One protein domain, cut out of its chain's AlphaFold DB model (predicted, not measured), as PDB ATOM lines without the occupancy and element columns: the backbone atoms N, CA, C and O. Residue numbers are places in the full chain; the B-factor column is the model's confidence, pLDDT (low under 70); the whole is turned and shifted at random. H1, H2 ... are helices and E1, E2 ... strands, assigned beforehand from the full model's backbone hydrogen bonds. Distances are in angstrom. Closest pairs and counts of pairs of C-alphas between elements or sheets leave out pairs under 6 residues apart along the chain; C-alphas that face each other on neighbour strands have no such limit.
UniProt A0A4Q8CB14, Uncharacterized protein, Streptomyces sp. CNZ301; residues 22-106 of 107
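AT A GLANCE: This is residues 22 to 106 of the 107 residues of an uncharacterized protein of Streptomyces sp. CNZ301 (UniProt A0A4Q8CB14). With little regular structure, two small antiparallel hairpins, E2-E3 and E4-E5, sit apart, with H1 near the first, H2 beyond the second and residues 100 to 106 sticking out. Of 85 printed residues, 33 lie in two named helices and five named strands, E1-H1-E2-E3-E4-E5-H2, class mixed. The whole is loose: radius of gyration of the C-alphas 15.0 A, spans 46 by 35 by 27 A.

IN THESE COORDINATES: Find C-alpha 28 at (-5.843, -43.279, -24.317), where E1, residues 28 to 30, begins; H1 is 36 to 41, E2 43 to 46, E3 49 to 52, E4 65 to 68, E5 77 to 80. H2, 82 to 89, 10.4 A long, ends at (-28.469, -49.088, -4.157).

HOW THE PARTS SIT: Look at N 44 and O 51 in hairpin E2-E3, and N 66 and O 79 in hairpin E4-E5, each 2.9 A apart. The closest C-alphas of E5 and H2, Val 78 and Ile 85, are 7.8 A apart. In H2 every O i to N i+4 pair is within hydrogen-bond range; in H1 0 of 2, but 2 of 3 O i to N i+3 pairs.

THE WHOLE: The printed part has no cut; the E3 to E4 link is long; pLDDT is under 70 at residues 104 to 106.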
ATOM      1  N   ALA A  22      -5.921 -48.697 -23.750       84.56
ATOM      2  CA  ALA A  22      -7.302 -48.642 -24.207       84.56
ATOM      3  C   ALA A  22      -7.575 -47.235 -24.750       84.56
ATOM      4  O   ALA A  22      -7.511 -46.263 -23.997       84.56
ATOM      5  N   ASP A  23      -7.835 -47.129 -26.052       86.31
ATOM      6  CA  ASP A  23      -8.211 -45.877 -26.708       86.31
ATOM      7  C   ASP A  23      -9.737 -45.730 -26.698       86.31
ATOM      8  O   ASP A  23     -10.450 -46.591 -27.216       86.31
ATOM      9  N   LEU A  24     -10.227 -44.660 -26.071       83.19
ATOM     10  CA  LEU A  24     -11.649 -44.314 -25.988       83.19
ATOM     11  C   LEU A  24     -11.964 -43.038 -26.783       83.19
ATOM     12  O   LEU A  24     -12.864 -42.272 -26.439       83.19
ATOM     13  N   GLY A  25     -11.194 -42.788 -27.841       84.50
ATOM     14  CA  GLY A  25     -11.346 -41.669 -28.759       84.50
ATOM     15  C   GLY A  25     -10.658 -40.409 -28.244       84.50
ATOM     16  O   GLY A  25      -9.632 -39.994 -28.773       84.50
ATOM     17  N   SER A  26     -11.217 -39.774 -27.213       82.00
ATOM     18  CA  SER A  26     -10.669 -38.511 -26.689       82.00
ATOM     19  C   SER A  26      -9.440 -38.704 -25.795       82.00
ATOM     20  O   SER A  26      -8.673 -37.759 -25.593       82.00
ATOM     21  N   ARG A  27      -9.253 -39.912 -25.245       84.12
ATOM     22  CA  ARG A  27      -8.165 -40.268 -24.325       84.12
ATOM     23  C   ARG A  27      -7.742 -41.722 -24.506       84.12
ATOM     24  O   ARG A  27      -8.583 -42.612 -24.627       84.12
ATOM     25  N   ALA A  28      -6.432 -41.952 -24.424       87.50
ATOM     26  CA  ALA A  28      -5.843 -43.279 -24.317       87.50
ATOM     27  C   ALA A  28      -5.395 -43.541 -22.872       87.50
ATOM     28  O   ALA A  28      -4.599 -42.784 -22.312       87.50
ATOM     29  N   TYR A  29      -5.885 -44.627 -22.279       87.50
ATOM     30  CA  TYR A  29      -5.577 -45.029 -20.906       87.50
ATOM     31  C   TYR A  29      -4.575 -46.174 -20.897       87.50
ATOM     32  O   TYR A  29      -4.681 -47.088 -21.709       87.50
ATOM     33  N   LEU A  30      -3.634 -46.164 -19.951       89.38
ATOM     34  CA  LEU A  30      -2.786 -47.328 -19.687       89.38
ATOM     35  C   LEU A  30      -3.638 -48.475 -19.135       89.38
ATOM     36  O   LEU A  30      -4.403 -48.281 -18.188       89.38
ATOM     37  N   LEU A  31      -3.490 -49.662 -19.718       88.62
ATOM     38  CA  LEU A  31      -4.220 -50.857 -19.317       88.62
ATOM     39  C   LEU A  31      -3.360 -51.728 -18.395       88.62
ATOM     40  O   LEU A  31      -2.225 -52.077 -18.718       88.62
ATOM     41  N   TYR A  32      -3.942 -52.110 -17.262       87.88
ATOM     42  CA  TYR A  32      -3.337 -52.987 -16.267       87.88
ATOM     43  C   TYR A  32      -4.213 -54.223 -16.057       87.88
ATOM     44  O   TYR A  32      -5.436 -54.139 -16.147       87.88
ATOM     45  N   GLU A  33      -3.593 -55.348 -15.707       89.38
ATOM     46  CA  GLU A  33      -4.290 -56.576 -15.319       89.38
ATOM     47  C   GLU A  33      -3.778 -57.061 -13.958       89.38
ATOM     48  O   GLU A  33      -2.586 -56.987 -13.640       89.38
ATOM     49  N   GLY A  34      -4.691 -57.558 -13.125       90.38
ATOM     50  CA  GLY A  34      -4.342 -58.130 -11.835       90.38
ATOM     51  C   GLY A  34      -5.548 -58.345 -10.927       90.38
ATOM     52  O   GLY A  34      -6.690 -58.104 -11.323       90.38
ATOM     53  N   PRO A  35      -5.307 -58.821  -9.695       90.88
ATOM     54  CA  PRO A  35      -6.370 -59.020  -8.727       90.88
ATOM     55  C   PRO A  35      -7.001 -57.681  -8.344       90.88
ATOM     56  O   PRO A  35      -6.308 -56.685  -8.148       90.88
ATOM     57  N   VAL A  36      -8.317 -57.687  -8.136       88.31
ATOM     58  CA  VAL A  36      -9.101 -56.503  -7.749       88.31
ATOM     59  C   VAL A  36      -8.535 -55.784  -6.516       88.31
ATOM     60  O   VAL A  36      -8.550 -54.561  -6.437       88.31
ATOM     61  N   GLY A  37      -7.969 -56.546  -5.575       89.12
ATOM     62  CA  GLY A  37      -7.350 -56.009  -4.366       89.12
ATOM     63  C   GLY A  37      -6.118 -55.145  -4.634       89.12
ATOM     64  O   GLY A  37      -5.838 -54.271  -3.830       89.12
ATOM     65  N   ALA A  38      -5.421 -55.320  -5.760       89.44
ATOM     66  CA  ALA A  38      -4.263 -54.497  -6.111       89.44
ATOM     67  C   ALA A  38      -4.648 -53.069  -6.542       89.44
ATOM     68  O   ALA A  38      -3.784 -52.198  -6.595       89.44
ATOM     69  N   ALA A  39      -5.932 -52.797  -6.812       89.00
ATOM     70  CA  ALA A  39      -6.396 -51.450  -7.144       89.00
ATOM     71  C   ALA A  39      -6.141 -50.444  -6.007       89.00
ATOM     72  O   ALA A  39      -5.895 -49.275  -6.278       89.00
ATOM     73  N   VAL A  40      -6.132 -50.887  -4.742       89.44
ATOM     74  CA  VAL A  40      -5.858 -50.004  -3.587       89.44
ATOM     75  C   VAL A  40      -4.388 -49.583  -3.489       89.44
ATOM     76  O   VAL A  40      -4.063 -48.643  -2.769       89.44
ATOM     77  N   ASP A  41      -3.508 -50.276  -4.213       88.88
ATOM     78  CA  ASP A  41      -2.080 -49.982  -4.274       88.88
ATOM     79  C   ASP A  41      -1.722 -49.046  -5.445       88.88
ATOM     80  O   ASP A  41      -0.549 -48.672  -5.573       88.88
ATOM     81  N   MET A  42      -2.700 -48.650  -6.275       88.12
ATOM     82  CA  MET A  42      -2.513 -47.665  -7.344       88.12
ATOM     83  C   MET A  42      -2.391 -46.247  -6.787       88.12
ATOM     84  O   MET A  42      -3.115 -45.839  -5.879       88.12
ATOM     85  N   GLY A  43      -1.462 -45.484  -7.353       89.44
ATOM     86  CA  GLY A  43      -1.205 -44.109  -6.959       89.44
ATOM     87  C   GLY A  43       0.261 -43.728  -7.086       89.44
ATOM     88  O   GLY A  43       1.117 -44.539  -7.447       89.44
ATOM     89  N   GLU A  44       0.549 -42.476  -6.768       88.81
ATOM     90  CA  GLU A  44       1.897 -41.932  -6.831       88.81
ATOM     91  C   GLU A  44       2.710 -42.375  -5.612       88.81
ATOM     92  O   GLU A  44       2.269 -42.255  -4.465       88.81
ATOM     93  N   ARG A  45       3.919 -42.890  -5.857       90.56
ATOM     94  CA  ARG A  45       4.884 -43.279  -4.822       90.56
ATOM     95  C   ARG A  45       6.182 -42.518  -5.043       90.56
ATOM     96  O   ARG A  45       6.772 -42.600  -6.117       90.56
ATOM     97  N   GLY A  46       6.660 -41.834  -4.011       88.88
ATOM     98  CA  GLY A  46       7.900 -41.062  -4.071       88.88
ATOM     99  C   GLY A  46       8.253 -40.481  -2.709       88.88
ATOM    100  O   GLY A  46       7.395 -40.404  -1.842       88.88
ATOM    101  N   ALA A  47       9.522 -40.130  -2.485       89.38
ATOM    102  CA  ALA A  47       9.999 -39.398  -1.298       89.38
ATOM    103  C   ALA A  47       9.434 -39.853   0.076       89.38
ATOM    104  O   ALA A  47       9.265 -39.040   0.980       89.38
ATOM    105  N   GLY A  48       9.141 -41.149   0.249       93.31
ATOM    106  CA  GLY A  48       8.585 -41.702   1.489       93.31
ATOM    107  C   GLY A  48       7.070 -41.534   1.685       93.31
ATOM    108  O   GLY A  48       6.578 -41.876   2.758       93.31
ATOM    109  N   PHE A  49       6.322 -41.058   0.684       91.88
ATOM    110  CA  PHE A  49       4.861 -40.960   0.715       91.88
ATOM    111  C   PHE A  49       4.186 -41.849  -0.343       91.88
ATOM    112  O   PHE A  49       4.807 -42.312  -1.306       91.88
ATOM    113  N   PHE A  50       2.887 -42.081  -0.141       92.88
ATOM    114  CA  PHE A  50       1.987 -42.707  -1.105       92.88
ATOM    115  C   PHE A  50       0.713 -41.871  -1.218       92.88
ATOM    116  O   PHE A  50       0.042 -41.639  -0.210       92.88
ATOM    117  N   PHE A  51       0.397 -41.424  -2.431       91.81
ATOM    118  CA  PHE A  51      -0.845 -40.726  -2.743       91.81
ATOM    119  C   PHE A  51      -1.750 -41.654  -3.570       91.81
ATOM    120  O   PHE A  51      -1.475 -41.848  -4.758       91.81
ATOM    121  N   PRO A  52      -2.781 -42.275  -2.963       90.25
ATOM    122  CA  PRO A  52      -3.620 -43.253  -3.648       90.25
ATOM    123  C   PRO A  52      -4.448 -42.599  -4.757       90.25
ATOM    124  O   PRO A  52      -4.987 -41.507  -4.583       90.25
ATOM    125  N   GLN A  53      -4.579 -43.295  -5.884       89.06
ATOM    126  CA  GLN A  53      -5.411 -42.889  -7.017       89.06
ATOM    127  C   GLN A  53      -6.229 -44.087  -7.484       89.06
ATOM    128  O   GLN A  53      -5.691 -45.181  -7.663       89.06
ATOM    129  N   SER A  54      -7.532 -43.896  -7.678       89.12
ATOM    130  CA  SER A  54      -8.383 -44.939  -8.241       89.12
ATOM    131  C   SER A  54      -8.105 -45.124  -9.741       89.12
ATOM    132  O   SER A  54      -7.749 -44.162 -10.427       89.12
ATOM    133  N   PRO A  55      -8.279 -46.342 -10.286       91.12
ATOM    134  CA  PRO A  55      -8.276 -46.531 -11.732       91.12
ATOM    135  C   PRO A  55      -9.407 -45.713 -12.366       91.12
ATOM    136  O   PRO A  55     -10.547 -45.835 -11.928       91.12
ATOM    137  N   ASN A  56      -9.126 -44.955 -13.435       91.75
ATOM    138  CA  ASN A  56     -10.168 -44.211 -14.162       91.75
ATOM    139  C   ASN A  56     -11.305 -45.131 -14.632       91.75
ATOM    140  O   ASN A  56     -12.474 -44.768 -14.535       91.75
ATOM    141  N   LEU A  57     -10.950 -46.326 -15.122       91.88
ATOM    142  CA  LEU A  57     -11.864 -47.359 -15.601       91.88
ATOM    143  C   LEU A  57     -11.360 -48.742 -15.187       91.88
ATOM    144  O   LEU A  57     -10.161 -49.015 -15.281       91.88
ATOM    145  N   TRP A  58     -12.265 -49.621 -14.756       93.44
ATOM    146  CA  TRP A  58     -11.925 -50.999 -14.395       93.44
ATOM    147  C   TRP A  58     -13.131 -51.938 -14.476       93.44
ATOM    148  O   TRP A  58     -14.278 -51.548 -14.243       93.44
ATOM    149  N   TRP A  59     -12.853 -53.188 -14.843       94.56
ATOM    150  CA  TRP A  59     -13.840 -54.240 -15.080       94.56
ATOM    151  C   TRP A  59     -13.207 -55.624 -14.845       94.56
ATOM    152  O   TRP A  59     -11.987 -55.777 -14.950       94.56
ATOM    153  N   PRO A  60     -14.007 -56.653 -14.525       94.94
ATOM    154  CA  PRO A  60     -13.541 -58.030 -14.425       94.94
ATOM    155  C   PRO A  60     -13.300 -58.614 -15.823       94.94
ATOM    156  O   PRO A  60     -13.879 -58.159 -16.808       94.94
ATOM    157  N   GLY A  61     -12.491 -59.672 -15.926       92.12
ATOM    158  CA  GLY A  61     -12.163 -60.294 -17.218       92.12
ATOM    159  C   GLY A  61     -13.375 -60.801 -18.019       92.12
ATOM    160  O   GLY A  61     -13.322 -60.848 -19.246       92.12
ATOM    161  N   ASP A  62     -14.485 -61.120 -17.347       94.56
ATOM    162  CA  ASP A  62     -15.755 -61.523 -17.970       94.56
ATOM    163  C   ASP A  62     -16.650 -60.340 -18.390       94.56
ATOM    164  O   ASP A  62     -17.706 -60.548 -18.987       94.56
ATOM    165  N   ARG A  63     -16.225 -59.100 -18.114       93.19
ATOM    166  CA  ARG A  63     -16.943 -57.849 -18.406       93.19
ATOM    167  C   ARG A  63     -18.350 -57.780 -17.795       93.19
ATOM    168  O   ARG A  63     -19.210 -57.074 -18.317       93.19
ATOM    169  N   ALA A  64     -18.595 -58.476 -16.683       95.81
ATOM    170  CA  ALA A  64     -19.910 -58.492 -16.034       95.81
ATOM    171  C   ALA A  64     -20.351 -57.127 -15.452       95.81
ATOM    172  O   ALA A  64     -21.541 -56.913 -15.203       95.81
ATOM    173  N   TRP A  65     -19.407 -56.212 -15.218       95.44
ATOM    174  CA  TRP A  65     -19.640 -54.837 -14.775       95.44
ATOM    175  C   TRP A  65     -18.482 -53.925 -15.193       95.44
ATOM    176  O   TRP A  65     -17.416 -54.403 -15.571       95.44
ATOM    177  N   CYS A  66     -18.680 -52.613 -15.113       95.06
ATOM    178  CA  CYS A  66     -17.644 -51.607 -15.335       95.06
ATOM    179  C   CYS A  66     -17.809 -50.475 -14.319       95.06
ATOM    180  O   CYS A  66     -18.937 -50.091 -14.006       95.06
ATOM    181  N   VAL A  67     -16.700 -49.947 -13.807       95.25
ATOM    182  CA  VAL A  67     -16.679 -48.794 -12.902       95.25
ATOM    183  C   VAL A  67     -15.871 -47.668 -13.543       95.25
ATOM    184  O   VAL A  67     -14.773 -47.919 -14.041       95.25
ATOM    185  N   ALA A  68     -16.396 -46.443 -13.491       94.06
ATOM    186  CA  ALA A  68     -15.735 -45.226 -13.954       94.06
ATOM    187  C   ALA A  68     -15.585 -44.208 -12.812       94.06
ATOM    188  O   ALA A  68     -16.573 -43.861 -12.161       94.06
ATOM    189  N   THR A  69     -14.355 -43.736 -12.583       89.88
ATOM    190  CA  THR A  69     -13.988 -42.744 -11.548       89.88
ATOM    191  C   THR A  69     -13.070 -41.649 -12.115       89.88
ATOM    192  O   THR A  69     -12.113 -41.243 -11.458       89.88
ATOM    193  N   ASP A  70     -13.274 -41.264 -13.377       85.12
ATOM    194  CA  ASP A  70     -12.440 -40.281 -14.081       85.12
ATOM    195  C   ASP A  70     -12.427 -38.915 -13.369       85.12
ATOM    196  O   ASP A  70     -13.401 -38.536 -12.719       85.12
ATOM    197  N   VAL A  71     -11.314 -38.185 -13.494       84.50
ATOM    198  CA  VAL A  71     -11.088 -36.873 -12.860       84.50
ATOM    199  C   VAL A  71     -12.149 -35.827 -13.213       84.50
ATOM    200  O   VAL A  71     -12.385 -34.913 -12.424       84.50
ATOM    201  N   ASP A  72     -12.795 -35.962 -14.370       87.88
ATOM    202  CA  ASP A  72     -13.832 -35.032 -14.821       87.88
ATOM    203  C   ASP A  72     -15.241 -35.401 -14.323       87.88
ATOM    204  O   ASP A  72     -16.197 -34.665 -14.582       87.88
ATOM    205  N   LEU A  73     -15.401 -36.535 -13.633       88.06
ATOM    206  CA  LEU A  73     -16.689 -36.986 -13.109       88.06
ATOM    207  C   LEU A  73     -16.911 -36.470 -11.685       88.06
ATOM    208  O   LEU A  73     -16.034 -36.530 -10.827       88.06
ATOM    209  N   ASP A  74     -18.134 -36.023 -11.412       92.75
ATOM    210  CA  ASP A  74     -18.573 -35.634 -10.067       92.75
ATOM    211  C   ASP A  74     -18.941 -36.839  -9.181       92.75
ATOM    212  O   ASP A  74     -19.097 -36.706  -7.968       92.75
ATOM    213  N   SER A  75     -19.068 -38.016  -9.796       93.38
ATOM    214  CA  SER A  75     -19.582 -39.239  -9.196       93.38
ATOM    215  C   SER A  75     -18.836 -40.460  -9.730       93.38
ATOM    216  O   SER A  75     -18.328 -40.473 -10.850       93.38
ATOM    217  N   THR A  76     -18.826 -41.540  -8.949       94.19
ATOM    218  CA  THR A  76     -18.425 -42.859  -9.455       94.19
ATOM    219  C   THR A  76     -19.605 -43.521 -10.150       94.19
ATOM    220  O   THR A  76     -20.645 -43.746  -9.530       94.19
ATOM    221  N   PHE A  77     -19.431 -43.889 -11.416       95.19
ATOM    222  CA  PHE A  77     -20.452 -44.604 -12.175       95.19
ATOM    223  C   PHE A  77     -20.163 -46.097 -12.177       95.19
ATOM    224  O   PHE A  77     -19.027 -46.520 -12.385       95.19
ATOM    225  N   VAL A  78     -21.208 -46.900 -11.978       95.56
ATOM    226  CA  VAL A  78     -21.132 -48.358 -12.074       95.56
ATOM    227  C   VAL A  78     -22.164 -48.844 -13.080       95.56
ATOM    228  O   VAL A  78     -23.365 -48.659 -12.891       95.56
ATOM    229  N   GLY A  79     -21.691 -49.469 -14.154       95.31
ATOM    230  CA  GLY A  79     -22.513 -50.140 -15.155       95.31
ATOM    231  C   GLY A  79     -22.536 -51.646 -14.918       95.31
ATOM    232  O   GLY A  79     -21.503 -52.254 -14.642       95.31
ATOM    233  N   GLY A  80     -23.705 -52.272 -15.038       94.81
ATOM    234  CA  GLY A  80     -23.848 -53.716 -14.881       94.81
ATOM    235  C   GLY A  80     -25.302 -54.170 -14.921       94.81
ATOM    236  O   GLY A  80     -26.197 -53.434 -15.335       94.81
ATOM    237  N   SER A  81     -25.543 -55.407 -14.487       95.44
ATOM    238  CA  SER A  81     -26.896 -55.974 -14.434       95.44
ATOM    239  C   SER A  81     -27.811 -55.237 -13.447       95.44
ATOM    240  O   SER A  81     -27.358 -54.720 -12.428       95.44
ATOM    241  N   ALA A  82     -29.127 -55.288 -13.678       95.00
ATOM    242  CA  ALA A  82     -30.118 -54.729 -12.751       95.00
ATOM    243  C   ALA A  82     -29.997 -55.303 -11.326       95.00
ATOM    244  O   ALA A  82     -30.210 -54.585 -10.353       95.00
ATOM    245  N   ARG A  83     -29.599 -56.579 -11.196       96.56
ATOM    246  CA  ARG A  83     -29.320 -57.205  -9.898       96.56
ATOM    247  C   ARG A  83     -28.172 -56.498  -9.176       96.56
ATOM    248  O   ARG A  83     -28.329 -56.138  -8.018       96.56
ATOM    249  N   LEU A  84     -27.054 -56.269  -9.866       95.69
ATOM    250  CA  LEU A  84     -25.894 -55.573  -9.306       95.69
ATOM    251  C   LEU A  84     -26.248 -54.140  -8.889       95.69
ATOM    252  O   LEU A  84     -25.876 -53.712  -7.801       95.69
ATOM    253  N   ILE A  85     -27.013 -53.418  -9.714       96.12
ATOM    254  CA  ILE A  85     -27.482 -52.066  -9.371       96.12
ATOM    255  C   ILE A  85     -28.393 -52.094  -8.134       96.12
ATOM    256  O   ILE A  85     -28.244 -51.256  -7.243       96.12
ATOM    257  N   GLY A  86     -29.293 -53.075  -8.036       96.62
ATOM    258  CA  GLY A  86     -30.142 -53.271  -6.860       96.62
ATOM    259  C   GLY A  86     -29.335 -53.560  -5.592       96.62
ATOM    260  O   GLY A  86     -29.594 -52.956  -4.554       96.62
ATOM    261  N   ASP A  87     -28.314 -54.413  -5.685       96.56
ATOM    262  CA  ASP A  87     -27.431 -54.740  -4.558       96.56
ATOM    263  C   ASP A  87     -26.641 -53.503  -4.076       96.56
ATOM    264  O   ASP A  87     -26.491 -53.293  -2.870       96.56
ATOM    265  N   LEU A  88     -26.168 -52.652  -4.999       95.88
ATOM    266  CA  LEU A  88     -25.445 -51.417  -4.665       95.88
ATOM    267  C   LEU A  88     -26.352 -50.363  -4.024       95.88
ATOM    268  O   LEU A  88     -26.010 -49.811  -2.980       95.88
ATOM    269  N   THR A  89     -27.513 -50.110  -4.625       96.88
ATOM    270  CA  THR A  89     -28.469 -49.088  -4.157       96.88
ATOM    271  C   THR A  89     -29.234 -49.501  -2.901       96.88
ATOM    272  O   THR A  89     -29.656 -48.645  -2.128       96.88
ATOM    273  N   GLY A  90     -29.382 -50.803  -2.646       96.81
ATOM    274  CA  GLY A  90     -29.943 -51.331  -1.399       96.81
ATOM    275  C   GLY A  90     -28.955 -51.343  -0.225       96.81
ATOM    276  O   GLY A  90     -29.353 -51.547   0.926       96.81
ATOM    277  N   GLY A  91     -27.661 -51.148  -0.490       95.50
ATOM    278  CA  GLY A  91     -26.618 -51.123   0.526       95.50
ATOM    279  C   GLY A  91     -26.592 -49.811   1.315       95.50
ATOM    280  O   GLY A  91     -26.810 -48.738   0.778       95.50
ATOM    281  N   ARG A  92     -26.242 -49.874   2.609       93.94
ATOM    282  CA  ARG A  92     -26.049 -48.670   3.452       93.94
ATOM    283  C   ARG A  92     -24.604 -48.176   3.529       93.94
ATOM    284  O   ARG A  92     -24.312 -47.246   4.272       93.94
ATOM    285  N   ARG A  93     -23.672 -48.872   2.871       95.69
ATOM    286  CA  ARG A  93     -22.237 -48.543   2.925       95.69
ATOM    287  C   ARG A  93     -21.843 -47.464   1.923       95.69
ATOM    288  O   ARG A  93     -20.785 -46.870   2.092       95.69
ATOM    289  N   LEU A  94     -22.659 -47.269   0.895       93.62
ATOM    290  CA  LEU A  94     -22.443 -46.326  -0.188       93.62
ATOM    291  C   LEU A  94     -23.705 -45.480  -0.325       93.62
ATOM    292  O   LEU A  94     -24.810 -46.000  -0.176       93.62
ATOM    293  N   GLU A  95     -23.535 -44.200  -0.626       95.62
ATOM    294  CA  GLU A  95     -24.594 -43.441  -1.273       95.62
ATOM    295  C   GLU A  95     -24.617 -43.868  -2.743       95.62
ATOM    296  O   GLU A  95     -23.597 -43.793  -3.426       95.62
ATOM    297  N   ALA A  96     -25.752 -44.374  -3.218       96.62
ATOM    298  CA  ALA A  96     -25.884 -44.831  -4.592       96.62
ATOM    299  C   ALA A  96     -27.291 -44.545  -5.120       96.62
ATOM    300  O   ALA A  96     -28.290 -44.862  -4.472       96.62
ATOM    301  N   LEU A  97     -27.354 -43.991  -6.331       95.75
ATOM    302  CA  LEU A  97     -28.589 -43.725  -7.058       95.75
ATOM    303  C   LEU A  97     -28.618 -44.557  -8.343       95.75
ATOM    304  O   LEU A  97     -27.654 -44.571  -9.107       95.75
ATOM    305  N   ALA A  98     -29.734 -45.240  -8.598       95.25
ATOM    306  CA  ALA A  98     -29.939 -45.926  -9.867       95.25
ATOM    307  C   ALA A  98     -30.249 -44.903 -10.967       95.25
ATOM    308  O   ALA A  98     -31.158 -44.084 -10.825       95.25
ATOM    309  N   LEU A  99     -29.519 -44.984 -12.078       92.00
ATOM    310  CA  LEU A  99     -29.708 -44.118 -13.237       92.00
ATOM    311  C   LEU A  99     -30.340 -44.896 -14.390       92.00
ATOM    312  O   LEU A  99     -29.979 -46.041 -14.664       92.00
ATOM    313  N   VAL A 100     -31.258 -44.245 -15.101       85.06
ATOM    314  CA  VAL A 100     -31.763 -44.733 -16.385       85.06
ATOM    315  C   VAL A 100     -30.992 -44.008 -17.475       85.06
ATOM    316  O   VAL A 100     -31.169 -42.809 -17.664       85.06
ATOM    317  N   VAL A 101     -30.139 -44.734 -18.194       78.50
ATOM    318  CA  VAL A 101     -29.489 -44.190 -19.391       78.50
ATOM    319  C   VAL A 101     -30.557 -44.080 -20.487       78.50
ATOM    320  O   VAL A 101     -31.209 -45.093 -20.771       78.50
ATOM    321  N   PRO A 102     -30.801 -42.896 -21.072       76.94
ATOM    322  CA  PRO A 102     -31.727 -42.743 -22.190       76.94
ATOM    323  C   PRO A 102     -31.233 -43.488 -23.435       76.94
ATOM    324  O   PRO A 102     -30.029 -43.582 -23.661       76.94
ATOM    325  N   ASP A 103     -32.153 -43.953 -24.282       71.00
ATOM    326  CA  ASP A 103     -31.806 -44.658 -25.528       71.00
ATOM    327  C   ASP A 103     -30.980 -43.802 -26.496       71.00
ATOM    328  O   ASP A 103     -30.173 -44.332 -27.240       71.00
ATOM    329  N   ALA A 104     -31.106 -42.475 -26.435       67.19
ATOM    330  CA  ALA A 104     -30.310 -41.557 -27.252       67.19
ATOM    331  C   ALA A 104     -28.795 -41.602 -26.959       67.19
ATOM    332  O   ALA A 104     -28.016 -41.055 -27.732       67.19
ATOM    333  N   LEU A 105     -28.386 -42.214 -25.841       62.41
ATOM    334  CA  LEU A 105     -26.983 -42.448 -25.477       62.41
ATOM    335  C   LEU A 105     -26.566 -43.918 -25.670       62.41
ATOM    336  O   LEU A 105     -25.471 -44.301 -25.261       62.41
ATOM    337  N   ARG A 106     -27.442 -44.753 -26.240       58.66
ATOM    338  CA  ARG A 106     -27.142 -46.131 -26.631       58.66
ATOM    339  C   ARG A 106     -26.873 -46.124 -28.134       58.66
ATOM    340  O   ARG A 106     -27.811 -46.009 -28.916       58.66
TER     341      ARG A 106